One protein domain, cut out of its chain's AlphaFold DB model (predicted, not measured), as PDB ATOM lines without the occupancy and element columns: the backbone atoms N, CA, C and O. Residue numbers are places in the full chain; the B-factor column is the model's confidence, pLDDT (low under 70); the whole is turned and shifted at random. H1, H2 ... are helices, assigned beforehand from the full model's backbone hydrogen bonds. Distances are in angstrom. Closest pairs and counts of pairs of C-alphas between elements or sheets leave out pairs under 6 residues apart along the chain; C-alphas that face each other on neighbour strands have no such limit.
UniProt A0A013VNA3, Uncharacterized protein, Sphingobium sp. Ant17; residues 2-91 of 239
ATOM      1  N   ALA A   2      -3.059  30.927   0.800       29.67
ATOM      2  CA  ALA A   2      -2.940  30.442  -0.573       29.67
ATOM      3  C   ALA A   2      -4.156  30.940  -1.375       29.67
ATOM      4  O   ALA A   2      -5.296  30.644  -1.016       29.67
ATOM      5  N   ARG A   3      -3.925  31.776  -2.396       42.38
ATOM      6  CA  ARG A   3      -4.975  32.210  -3.328       42.38
ATOM      7  C   ARG A   3      -5.431  30.977  -4.118       42.38
ATOM      8  O   ARG A   3      -4.597  30.192  -4.554       42.38
ATOM      9  N   SER A   4      -6.742  30.788  -4.267       37.66
ATOM     10  CA  SER A   4      -7.286  29.673  -5.049       37.66
ATOM     11  C   SER A   4      -6.815  29.778  -6.512       37.66
ATOM     12  O   SER A   4      -7.010  30.840  -7.110       37.66
ATOM     13  N   PRO A   5      -6.262  28.707  -7.116       42.94
ATOM     14  CA  PRO A   5      -5.827  28.694  -8.521       42.94
ATOM     15  C   PRO A   5      -6.986  28.853  -9.526       42.94
ATOM     16  O   PRO A   5      -6.767  28.965 -10.731       42.94
ATOM     17  N   LEU A   6      -8.230  28.892  -9.034       47.19
ATOM     18  CA  LEU A   6      -9.456  29.009  -9.821       47.19
ATOM     19  C   LEU A   6      -9.882  30.462 -10.093       47.19
ATOM     20  O   LEU A   6     -10.871  30.689 -10.796       47.19
ATOM     21  N   PHE A   7      -9.183  31.462  -9.547       42.12
ATOM     22  CA  PHE A   7      -9.521  32.867  -9.785       42.12
ATOM     23  C   PHE A   7      -9.371  33.199 -11.284       42.12
ATOM     24  O   PHE A   7      -8.326  32.957 -11.876       42.12
ATOM     25  N   GLY A   8     -10.453  33.670 -11.919       47.62
ATOM     26  CA  GLY A   8     -10.523  33.935 -13.368       47.62
ATOM     27  C   GLY A   8     -11.098  32.789 -14.219       47.62
ATOM     28  O   GLY A   8     -11.689  33.042 -15.270       47.62
ATOM     29  N   ARG A   9     -11.053  31.534 -13.751       52.25
ATOM     30  CA  ARG A   9     -11.535  30.351 -14.493       52.25
ATOM     31  C   ARG A   9     -13.031  30.101 -14.252       52.25
ATOM     32  O   ARG A   9     -13.424  29.214 -13.502       52.25
ATOM     33  N   ARG A  10     -13.901  30.919 -14.860       48.88
ATOM     34  CA  ARG A  10     -15.371  30.744 -14.794       48.88
ATOM     35  C   ARG A  10     -15.892  29.892 -15.955       48.88
ATOM     36  O   ARG A  10     -15.926  30.367 -17.088       48.88
ATOM     37  N   ILE A  11     -16.410  28.697 -15.666       48.53
ATOM     38  CA  ILE A  11     -17.165  27.890 -16.640       48.53
ATOM     39  C   ILE A  11     -18.591  28.442 -16.747       48.53
ATOM     40  O   ILE A  11     -19.249  28.663 -15.731       48.53
ATOM     41  N   HIS A  12     -19.074  28.675 -17.969       45.78
ATOM     42  CA  HIS A  12     -20.474  29.034 -18.215       45.78
ATOM     43  C   HIS A  12     -21.239  27.827 -18.760       45.78
ATOM     44  O   HIS A  12     -20.753  27.101 -19.623       45.78
ATOM     45  N   ILE A  13     -22.454  27.629 -18.246       39.53
ATOM     46  CA  ILE A  13     -23.359  26.532 -18.630       39.53
ATOM     47  C   ILE A  13     -24.188  26.915 -19.882       39.53
ATOM     48  O   ILE A  13     -24.815  26.060 -20.505       39.53
ATOM     49  N   SER A  14     -24.143  28.187 -20.303       35.41
ATOM     50  CA  SER A  14     -24.733  28.703 -21.544       35.41
ATOM     51  C   SER A  14     -23.679  29.414 -22.403       35.41
ATOM     52  O   SER A  14     -22.811  30.132 -21.901       35.41
ATOM     53  N   GLY A  15     -23.715  29.146 -23.711       37.12
ATOM     54  CA  GLY A  15     -22.644  29.493 -24.639       37.12
ATOM     55  C   GLY A  15     -22.596  30.974 -25.007       37.12
ATOM     56  O   GLY A  15     -23.534  31.512 -25.586       37.12
ATOM     57  N   SER A  16     -21.442  31.594 -24.768       42.31
ATOM     58  CA  SER A  16     -20.936  32.684 -25.600       42.31
ATOM     59  C   SER A  16     -19.588  32.257 -26.192       42.31
ATOM     60  O   SER A  16     -18.828  31.528 -25.559       42.31
ATOM     61  N   VAL A  17     -19.306  32.683 -27.426       43.38
ATOM     62  CA  VAL A  17     -18.217  32.185 -28.303       43.38
ATOM     63  C   VAL A  17     -16.797  32.323 -27.710       43.38
ATOM     64  O   VAL A  17     -15.853  31.749 -28.244       43.38
ATOM     65  N   ALA A  18     -16.627  33.050 -26.604       53.28
ATOM     66  CA  ALA A  18     -15.328  33.402 -26.027       53.28
ATOM     67  C   ALA A  18     -15.020  32.738 -24.669       53.28
ATOM     68  O   ALA A  18     -13.996  33.052 -24.062       53.28
ATOM     69  N   LYS A  19     -15.897  31.864 -24.148       67.44
ATOM     70  CA  LYS A  19     -15.719  31.248 -22.819       67.44
ATOM     71  C   LYS A  19     -15.652  29.723 -22.919       67.44
ATOM     72  O   LYS A  19     -16.469  29.152 -23.638       67.44
ATOM     73  N   PRO A  20     -14.731  29.060 -22.193       73.06
ATOM     74  CA  PRO A  20     -14.660  27.608 -22.186       73.06
ATOM     75  C   PRO A  20     -15.958  27.016 -21.628       73.06
ATOM     76  O   PRO A  20     -16.476  27.440 -20.589       73.06
ATOM     77  N   ILE A  21     -16.474  26.021 -22.336       81.38
ATOM     78  CA  ILE A  21     -17.666  25.254 -22.005       81.38
ATOM     79  C   ILE A  21     -17.192  23.855 -21.641       81.38
ATOM     80  O   ILE A  21     -16.782  23.099 -22.511       81.38
ATOM     81  N   VAL A  22     -17.271  23.486 -20.366       85.12
ATOM     82  CA  VAL A  22     -17.008  22.110 -19.926       85.12
ATOM     83  C   VAL A  22     -18.352  21.395 -19.790       85.12
ATOM     84  O   VAL A  22     -19.091  21.673 -18.840       85.12
ATOM     85  N   PRO A  23     -18.728  20.511 -20.729       83.38
ATOM     86  CA  PRO A  23     -19.999  19.816 -20.638       83.38
ATOM     87  C   PRO A  23     -19.909  18.668 -19.627       83.38
ATOM     88  O   PRO A  23     -19.115  17.746 -19.786       83.38
ATOM     89  N   LEU A  24     -20.752  18.690 -18.596       84.38
ATOM     90  CA  LEU A  24     -20.855  17.582 -17.646       84.38
ATOM     91  C   LEU A  24     -21.978  16.631 -18.062       84.38
ATOM     92  O   LEU A  24     -23.126  17.054 -18.228       84.38
ATOM     93  N   ASN A  25     -21.675  15.336 -18.175       85.69
ATOM     94  CA  ASN A  25     -22.672  14.305 -18.476       85.69
ATOM     95  C   ASN A  25     -23.453  13.884 -17.222       85.69
ATOM     96  O   ASN A  25     -23.366  12.749 -16.755       85.69
ATOM     97  N   LEU A  26     -24.202  14.820 -16.643       82.50
ATOM     98  CA  LEU A  26     -25.068  14.556 -15.497       82.50
ATOM     99  C   LEU A  26     -26.513  14.351 -15.974       82.50
ATOM    100  O   LEU A  26     -26.985  15.140 -16.801       82.50
ATOM    101  N   PRO A  27     -27.259  13.358 -15.448       81.81
ATOM    102  CA  PRO A  27     -28.638  13.066 -15.850       81.81
ATOM    103  C   PRO A  27     -29.649  14.073 -15.262       81.81
ATOM    104  O   PRO A  27     -30.683  13.693 -14.727       81.81
ATOM    105  N   LEU A  28     -29.350  15.372 -15.357       81.50
ATOM    106  CA  LEU A  28     -30.230  16.473 -14.946       81.50
ATOM    107  C   LEU A  28     -31.257  16.832 -16.031       81.50
ATOM    108  O   LEU A  28     -32.269  17.466 -15.754       81.50
ATOM    109  N   CYS A  29     -30.988  16.456 -17.284       83.06
ATOM    110  CA  CYS A  29     -31.863  16.681 -18.432       83.06
ATOM    111  C   CYS A  29     -31.784  15.510 -19.429       83.06
ATOM    112  O   CYS A  29     -30.982  14.584 -19.263       83.06
ATOM    113  N   ALA A  30     -32.628  15.532 -20.465       85.19
ATOM    114  CA  ALA A  30     -32.567  14.570 -21.566       85.19
ATOM    115  C   ALA A  30     -31.243  14.686 -22.347       85.19
ATOM    116  O   ALA A  30     -30.672  15.769 -22.447       85.19
ATOM    117  N   GLU A  31     -30.783  13.591 -22.956       83.81
ATOM    118  CA  GLU A  31     -29.514  13.539 -23.713       83.81
ATOM    119  C   GLU A  31     -29.446  14.516 -24.886       83.81
ATOM    120  O   GLU A  31     -28.377  14.983 -25.265       83.81
ATOM    121  N   THR A  32     -30.601  14.871 -25.438       85.50
ATOM    122  CA  THR A  32     -30.736  15.787 -26.571       85.50
ATOM    123  C   THR A  32     -30.763  17.258 -26.159       85.50
ATOM    124  O   THR A  32     -30.938  18.133 -27.010       85.50
ATOM    125  N   LYS A  33     -30.587  17.572 -24.869       85.31
ATOM    126  CA  LYS A  33     -30.700  18.935 -24.333       85.31
ATOM    127  C   LYS A  33     -29.494  19.331 -23.475       85.31
ATOM    128  O   LYS A  33     -28.777  18.491 -22.937       85.31
ATOM    129  N   GLY A  34     -29.291  20.646 -23.367       84.19
ATOM    130  CA  GLY A  34     -28.357  21.277 -22.432       84.19
ATOM    131  C   GLY A  34     -26.944  20.683 -22.438       84.19
ATOM    132  O   GLY A  34     -26.360  20.433 -23.495       84.19
ATOM    133  N   ALA A  35     -26.412  20.450 -21.236       84.88
ATOM    134  CA  ALA A  35     -25.058  19.948 -21.023       84.88
ATOM    135  C   ALA A  35     -24.827  18.544 -21.609       84.88
ATOM    136  O   ALA A  35     -23.744  18.285 -22.124       84.88
ATOM    137  N   ARG A  36     -25.837  17.661 -21.610       87.12
ATOM    138  CA  ARG A  36     -25.698  16.297 -22.157       87.12
ATOM    139  C   ARG A  36     -25.591  16.296 -23.681       87.12
ATOM    140  O   ARG A  36     -24.779  15.561 -24.234       87.12
ATOM    141  N   ARG A  37     -26.313  17.195 -24.363       88.38
ATOM    142  CA  ARG A  37     -26.144  17.407 -25.810       88.38
ATOM    143  C   ARG A  37     -24.744  17.918 -26.143       88.38
ATOM    144  O   ARG A  37     -24.142  17.452 -27.105       88.38
ATOM    145  N   LEU A  38     -24.238  18.877 -25.363       86.75
ATOM    146  CA  LEU A  38     -22.889  19.421 -25.544       86.75
ATOM    147  C   LEU A  38     -21.807  18.378 -25.243       86.75
ATOM    148  O   LEU A  38     -20.800  18.339 -25.942       86.75
ATOM    149  N   TYR A  39     -22.035  17.505 -24.260       87.88
ATOM    150  CA  TYR A  39     -21.149  16.381 -23.965       87.88
ATOM    151  C   TYR A  39     -21.071  15.428 -25.158       87.88
ATOM    152  O   TYR A  39     -19.984  15.174 -25.661       87.88
ATOM    153  N   ASN A  40     -22.224  14.995 -25.683       87.94
ATOM    154  CA  ASN A  40     -22.289  14.129 -26.863       87.94
ATOM    155  C   ASN A  40     -21.637  14.774 -28.095       87.94
ATOM    156  O   ASN A  40     -20.936  14.103 -28.844       87.94
ATOM    157  N   PHE A  41     -21.824  16.083 -28.284       86.62
ATOM    158  CA  PHE A  41     -21.133  16.845 -29.323       86.62
ATOM    159  C   PHE A  41     -19.608  16.811 -29.143       86.62
ATOM    160  O   PHE A  41     -18.883  16.637 -30.117       86.62
ATOM    161  N   GLY A  42     -19.124  16.932 -27.906       85.50
ATOM    162  CA  GLY A  42     -17.704  16.898 -27.566       85.50
ATOM    163  C   GLY A  42     -17.058  15.510 -27.594       85.50
ATOM    164  O   GLY A  42     -15.838  15.445 -27.478       85.50
ATOM    165  N   LEU A  43     -17.812  14.416 -27.764       86.62
ATOM    166  CA  LEU A  43     -17.243  13.063 -27.900       86.62
ATOM    167  C   LEU A  43     -16.466  12.872 -29.212       86.62
ATOM    168  O   LEU A  43     -15.675  11.945 -29.326       86.62
ATOM    169  N   ALA A  44     -16.658  13.741 -30.202       86.06
ATOM    170  CA  ALA A  44     -15.777  13.799 -31.360       86.06
ATOM    171  C   ALA A  44     -14.579  14.713 -31.053       86.06
ATOM    172  O   ALA A  44     -14.771  15.889 -30.735       86.06
ATOM    173  N   SER A  45     -13.350  14.213 -31.217       78.62
ATOM    174  CA  SER A  45     -12.110  14.955 -30.917       78.62
ATOM    175  C   SER A  45     -12.014  16.313 -31.634       78.62
ATOM    176  O   SER A  45     -11.578  17.307 -31.053       78.62
ATOM    177  N   SER A  46     -12.507  16.395 -32.877       80.38
ATOM    178  CA  SER A  46     -12.570  17.637 -33.663       80.38
ATOM    179  C   SER A  46     -13.514  18.692 -33.077       80.38
ATOM    180  O   SER A  46     -13.360  19.885 -33.337       80.38
ATOM    181  N   GLN A  47     -14.490  18.271 -32.274       83.31
ATOM    182  CA  GLN A  47     -15.473  19.143 -31.643       83.31
ATOM    183  C   GLN A  47     -15.089  19.502 -30.206       83.31
ATOM    184  O   GLN A  47     -15.411  20.605 -29.765       83.31
ATOM    185  N   THR A  48     -14.358  18.641 -29.487       83.00
ATOM    186  CA  THR A  48     -13.968  18.897 -28.089       83.00
ATOM    187  C   THR A  48     -13.166  20.188 -27.939       83.00
ATOM    188  O   THR A  48     -13.475  21.012 -27.081       83.00
ATOM    189  N   ARG A  49     -12.212  20.433 -28.849       82.75
ATOM    190  CA  ARG A  49     -11.370  21.648 -28.854       82.75
ATOM    191  C   ARG A  49     -12.156  22.947 -29.064       82.75
ATOM    192  O   ARG A  49     -11.649  24.030 -28.785       82.75
ATOM    193  N   ARG A  50     -13.391  22.855 -29.574       82.12
ATOM    194  CA  ARG A  50     -14.302  24.001 -29.736       82.12
ATOM    195  C   ARG A  50     -15.053  24.333 -28.449       82.12
ATOM    196  O   ARG A  50     -15.631  25.411 -28.362       82.12
ATOM    197  N   LEU A  51     -15.089  23.402 -27.495       84.06
ATOM    198  CA  LEU A  51     -15.749  23.572 -26.207       84.06
ATOM    199  C   LEU A  51     -14.779  24.165 -25.186       84.06
ATOM    200  O   LEU A  51     -15.082  25.190 -24.584       84.06
ATOM    201  N   PHE A  52     -13.599  23.571 -25.027       87.00
ATOM    202  CA  PHE A  52     -12.546  24.075 -24.149       87.00
ATOM    203  C   PHE A  52     -11.162  23.693 -24.682       87.00
ATOM    204  O   PHE A  52     -11.023  22.763 -25.478       87.00
ATOM    205  N   GLN A  53     -10.142  24.427 -24.240       86.44
ATOM    206  CA  GLN A  53      -8.739  24.139 -24.527       86.44
ATOM    207  C   GLN A  53      -8.002  23.845 -23.226       86.44
ATOM    208  O   GLN A  53      -8.390  24.331 -22.160       86.44
ATOM    209  N   ILE A  54      -6.959  23.032 -23.330       89.69
ATOM    210  CA  ILE A  54      -6.102  22.619 -22.222       89.69
ATOM    211  C   ILE A  54      -4.753  23.310 -22.406       89.69
ATOM    212  O   ILE A  54      -4.301  23.498 -23.536       89.69
ATOM    213  N   ALA A  55      -4.158  23.752 -21.304       86.75
ATOM    214  CA  ALA A  55      -2.828  24.348 -21.307       86.75
ATOM    215  C   ALA A  55      -1.760  23.332 -21.757       86.75
ATOM    216  O   ALA A  55      -1.996  22.125 -21.736       86.75
ATOM    217  N   ASP A  56      -0.589  23.836 -22.154       84.56
ATOM    218  CA  ASP A  56       0.602  23.027 -22.458       84.56
ATOM    219  C   ASP A  56       0.348  21.887 -23.467       84.56
ATOM    220  O   ASP A  56       0.814  20.763 -23.293       84.56
ATOM    221  N   ASP A  57      -0.435  22.183 -24.511       76.50
ATOM    222  CA  ASP A  57      -0.813  21.257 -25.591       76.50
ATOM    223  C   ASP A  57      -1.543  19.978 -25.131       76.50
ATOM    224  O   ASP A  57      -1.576  18.972 -25.846       76.50
ATOM    225  N   GLY A  58      -2.175  20.005 -23.953       82.50
ATOM    226  CA  GLY A  58      -2.940  18.867 -23.451       82.50
ATOM    227  C   GLY A  58      -4.173  18.524 -24.301       82.50
ATOM    228  O   GLY A  58      -4.751  19.360 -25.004       82.50
ATOM    229  N   ASP A  59      -4.622  17.269 -24.216       88.50
ATOM    230  CA  ASP A  59      -5.734  16.784 -25.033       88.50
ATOM    231  C   ASP A  59      -7.097  17.019 -24.362       88.50
ATOM    232  O   ASP A  59      -7.477  16.365 -23.389       88.50
ATOM    233  N   ALA A  60      -7.877  17.945 -24.922       88.00
ATOM    234  CA  ALA A  60      -9.247  18.203 -24.488       88.00
ATOM    235  C   ALA A  60     -10.147  16.951 -24.579       88.00
ATOM    236  O   ALA A  60     -11.072  16.800 -23.778       88.00
ATOM    237  N   HIS A  61      -9.885  16.050 -25.530       89.06
ATOM    238  CA  HIS A  61     -10.642  14.814 -25.703       89.06
ATOM    239  C   HIS A  61     -10.358  13.795 -24.589       89.06
ATOM    240  O   HIS A  61     -11.290  13.198 -24.052       89.06
ATOM    241  N   ASP A  62      -9.115  13.661 -24.135       90.31
ATOM    242  CA  ASP A  62      -8.809  12.820 -22.969       90.31
ATOM    243  C   ASP A  62      -9.546  13.312 -21.720       90.31
ATOM    244  O   ASP A  62     -10.124  12.529 -20.958       90.31
ATOM    245  N   TRP A  63      -9.620  14.633 -21.555       91.31
ATOM    246  CA  TRP A  63     -10.369  15.244 -20.466       91.31
ATOM    247  C   TRP A  63     -11.871  14.992 -20.545       91.31
ATOM    248  O   TRP A  63     -12.474  14.726 -19.503       91.31
ATOM    249  N   ILE A  64     -12.487  15.027 -21.737       88.88
ATOM    250  CA  ILE A  64     -13.930  14.760 -21.850       88.88
ATOM    251  C   ILE A  64     -14.267  13.323 -21.445       88.88
ATOM    252  O   ILE A  64     -15.251  13.101 -20.740       88.88
ATOM    253  N   ASN A  65     -13.404  12.369 -21.800       88.69
ATOM    254  CA  ASN A  65     -13.536  10.974 -21.389       88.69
ATOM    255  C   ASN A  65     -13.342  10.819 -19.874       88.69
ATOM    256  O   ASN A  65     -14.116  10.124 -19.213       88.69
ATOM    257  N   ARG A  66     -12.363  11.525 -19.296       88.56
ATOM    258  CA  ARG A  66     -12.070  11.498 -17.854       88.56
ATOM    259  C   ARG A  66     -13.211  12.047 -16.992       88.56
ATOM    260  O   ARG A  66     -13.434  11.539 -15.894       88.56
ATOM    261  N   VAL A  67     -13.949  13.051 -17.474       88.44
ATOM    262  CA  VAL A  67     -15.130  13.598 -16.770       88.44
ATOM    263  C   VAL A  67     -16.441  12.869 -17.100       88.44
ATOM    264  O   VAL A  67     -17.500  13.218 -16.572       88.44
ATOM    265  N   GLY A  68     -16.384  11.819 -17.922       86.88
ATOM    266  CA  GLY A  68     -17.478  10.888 -18.205       86.88
ATOM    267  C   GLY A  68     -17.743   9.910 -17.059       86.88
ATOM    268  O   GLY A  68     -17.635   8.699 -17.236       86.88
ATOM    269  N   PHE A  69     -18.059  10.426 -15.869       88.25
ATOM    270  CA  PHE A  69     -18.090   9.656 -14.621       88.25
ATOM    271  C   PHE A  69     -19.021   8.428 -14.663       88.25
ATOM    272  O   PHE A  69     -20.244   8.590 -14.741       88.25
ATOM    273  N   PRO A  70     -18.497   7.197 -14.505       85.19
ATOM    274  CA  PRO A  70     -19.325   6.006 -14.359       85.19
ATOM    275  C   PRO A  70     -20.166   6.054 -13.080       85.19
ATOM    276  O   PRO A  70     -19.716   6.547 -12.043       85.19
ATOM    277  N   SER A  71     -21.353   5.439 -13.091       82.38
ATOM    278  CA  SER A  71     -22.272   5.432 -11.939       82.38
ATOM    279  C   SER A  71     -21.638   4.924 -10.637       82.38
ATOM    280  O   SER A  71     -22.033   5.362  -9.560       82.38
ATOM    281  N   ARG A  72     -20.631   4.041 -10.727       87.19
ATOM    282  CA  ARG A  72     -19.915   3.445  -9.583       87.19
ATOM    283  C   ARG A  72     -18.794   4.321  -9.009       87.19
ATOM    284  O   ARG A  72     -18.310   4.024  -7.921       87.19
ATOM    285  N   GLN A  73     -18.363   5.368  -9.713       88.38
ATOM    286  CA  GLN A  73     -17.294   6.250  -9.239       88.38
ATOM    287  C   GLN A  73     -17.787   7.085  -8.055       88.38
ATOM    288  O   GLN A  73     -18.867   7.687  -8.141       88.38
ATOM    289  N   LYS A  74     -17.014   7.135  -6.964       93.19
ATOM    290  CA  LYS A  74     -17.402   7.847  -5.740       93.19
ATOM    291  C   LYS A  74     -17.376   9.358  -5.967       93.19
ATOM    292  O   LYS A  74     -16.598   9.863  -6.769       93.19
ATOM    293  N   ILE A  75     -18.216  10.087  -5.230       90.75
ATOM    294  CA  ILE A  75     -18.324  11.553  -5.337       90.75
ATOM    295  C   ILE A  75     -16.968  12.265  -5.151       90.75
ATOM    296  O   ILE A  75     -16.668  13.119  -5.985       90.75
ATOM    297  N   PRO A  76     -16.121  11.920  -4.154       94.56
ATOM    298  CA  PRO A  76     -14.820  12.572  -3.988       94.56
ATOM    299  C   PRO A  76     -13.923  12.458  -5.226       94.56
ATOM    300  O   PRO A  76     -13.326  13.448  -5.634       94.56
ATOM    301  N   ASP A  77     -13.911  11.294  -5.882       92.56
ATOM    302  CA  ASP A  77     -13.093  11.058  -7.079       92.56
ATOM    303  C   ASP A  77     -13.585  11.889  -8.273       92.56
ATOM    304  O   ASP A  77     -12.790  12.367  -9.080       92.56
ATOM    305  N   ARG A  78     -14.906  12.087  -8.386       90.81
ATOM    306  CA  ARG A  78     -15.497  12.954  -9.421       90.81
ATOM    307  C   ARG A  78     -15.128  14.414  -9.189       90.81
ATOM    308  O   ARG A  78     -14.782  15.111 -10.134       90.81
ATOM    309  N   ILE A  79     -15.195  14.869  -7.936       90.69
ATOM    310  CA  ILE A  79     -14.815  16.236  -7.560       90.69
ATOM    311  C   ILE A  79     -13.336  16.468  -7.862       90.69
ATOM    312  O   ILE A  79     -13.016  17.467  -8.498       90.69
ATOM    313  N   ALA A  80     -12.457  15.536  -7.480       92.12
ATOM    314  CA  ALA A  80     -11.029  15.626  -7.775       92.12
ATOM    315  C   ALA A  80     -10.771  15.757  -9.285       92.12
ATOM    316  O   ALA A  80     -10.112  16.694  -9.714       92.12
ATOM    317  N   ALA A  81     -11.394  14.909 -10.110       91.12
ATOM    318  CA  ALA A  81     -11.259  14.998 -11.564       91.12
ATOM    319  C   ALA A  81     -11.757  16.336 -12.153       91.12
ATOM    320  O   ALA A  81     -11.185  16.822 -13.127       91.12
ATOM    321  N   LEU A  82     -12.808  16.938 -11.581       90.12
ATOM    322  CA  LEU A  82     -13.276  18.267 -11.997       90.12
ATOM    323  C   LEU A  82     -12.311  19.381 -11.593       90.12
ATOM    324  O   LEU A  82     -12.122  20.316 -12.370       90.12
ATOM    325  N   VAL A  83     -11.725  19.300 -10.399       90.94
ATOM    326  CA  VAL A  83     -10.708  20.256  -9.943       90.94
ATOM    327  C   VAL A  83      -9.475  20.169 -10.838       90.94
ATOM    328  O   VAL A  83      -9.053  21.198 -11.359       90.94
ATOM    329  N   ASP A  84      -8.984  18.962 -11.125       91.81
ATOM    330  CA  ASP A  84      -7.832  18.783 -12.010       91.81
ATOM    331  C   ASP A  84      -8.115  19.333 -13.420       91.81
ATOM    332  O   ASP A  84      -7.265  19.993 -14.014       91.81
ATOM    333  N   LEU A  85      -9.326  19.115 -13.960       90.44
ATOM    334  CA  LEU A  85      -9.719  19.696 -15.247       90.44
ATOM    335  C   LEU A  85      -9.681  21.221 -15.186       90.44
ATOM    336  O   LEU A  85      -9.109  21.863 -16.063       90.44
ATOM    337  N   LEU A  86     -10.285  21.810 -14.153       87.31
ATOM    338  CA  LEU A  86     -10.305  23.257 -13.969       87.31
ATOM    339  C   LEU A  86      -8.898  23.852 -13.925       87.31
ATOM    340  O   LEU A  86      -8.706  24.940 -14.465       87.31
ATOM    341  N   GLU A  87      -7.936  23.155 -13.322       88.00
ATOM    342  CA  GLU A  87      -6.520  23.537 -13.253       88.00
ATOM    343  C   GLU A  87      -5.763  23.302 -14.571       88.00
ATOM    344  O   GLU A  87      -4.841  24.060 -14.889       88.00
ATOM    345  N   ALA A  88      -6.214  22.357 -15.395       89.88
ATOM    346  CA  ALA A  88      -5.653  22.075 -16.714       89.88
ATOM    347  C   ALA A  88      -6.172  22.999 -17.835       89.88
ATOM    348  O   ALA A  88      -5.531  23.108 -18.877       89.88
ATOM    349  N   LEU A  89      -7.314  23.677 -17.656       88.81
ATOM    350  CA  LEU A  89      -7.871  24.584 -18.674       88.81
ATOM    351  C   LEU A  89      -6.882  25.690 -19.096       88.81
ATOM    352  O   LEU A  89      -6.200  26.283 -18.256       88.81
ATOM    353  N   GLU A  90      -6.870  26.032 -20.391       88.38
ATOM    354  CA  GLU A  90      -6.166  27.224 -20.883       88.38
ATOM    355  C   GLU A  90      -6.697  28.468 -20.146       88.38
ATOM    356  O   GLU A  90      -7.907  28.639 -19.947       88.38
ATOM    357  N   ARG A  91      -5.785  29.357 -19.734       88.56
ATOM    358  CA  ARG A  91      -6.157  30.612 -19.073       88.56
ATOM    359  C   ARG A  91      -7.020  31.475 -20.006       88.56
ATOM    360  O   ARG A  91      -6.696  31.602 -21.191       88.56
TER     361      ARG A  91
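This is residues 2 to 91 of the 239 residues of an uncharacterized protein of Sphingobium sp. Ant17 (UniProt A0A013VNA3). Little of this domain is regular: a long stretch with no named element, residues 2 to 33, leads into three short, loosely gathered helices, H1 to H3, and the longer H4 runs beside H3. Residues 71 to 76 stick out. The printed part has 90 residues, 34 in four named helices, with no named strand: all helix, compact, radius of gyration of the C-alphas 12.9 A, spans 38 by 32 by 22 A.

H1, residues 34 to 42, and H2, residues 45 to 48, only just touch, with 3 pairs of C-alphas within 8 A, only at the corner; the closest C-alphas, Gly 42 and Thr 48, are 4.3 A apart. H2 touches H3, residues 60 to 66; the closest C-alphas, Ser 45 and His 61, are 5.4 A apart. H4, residues 75 to 88, and H3 are close but not clearly touching, the closest C-alphas, Trp 63 and Leu 85, 6.9 A apart, at a shallow tilt of 10 degrees, opposite ways. H1, H3 and H4 have every O i to N i+4 pair within hydrogen-bond range; H2 is too short for one.

H1, 12.6 A long, begins at C-alpha 34 (-28.357, 21.277, -22.432); H2 spans 5.2 A and H3 9.8 A; H4, 20.0 A, ends at C-alpha 88 (-5.653, 22.075, -16.714).

The printed part has no cut; the H2 to H3 link is long, and residues 2 to 19 have pLDDT under 70.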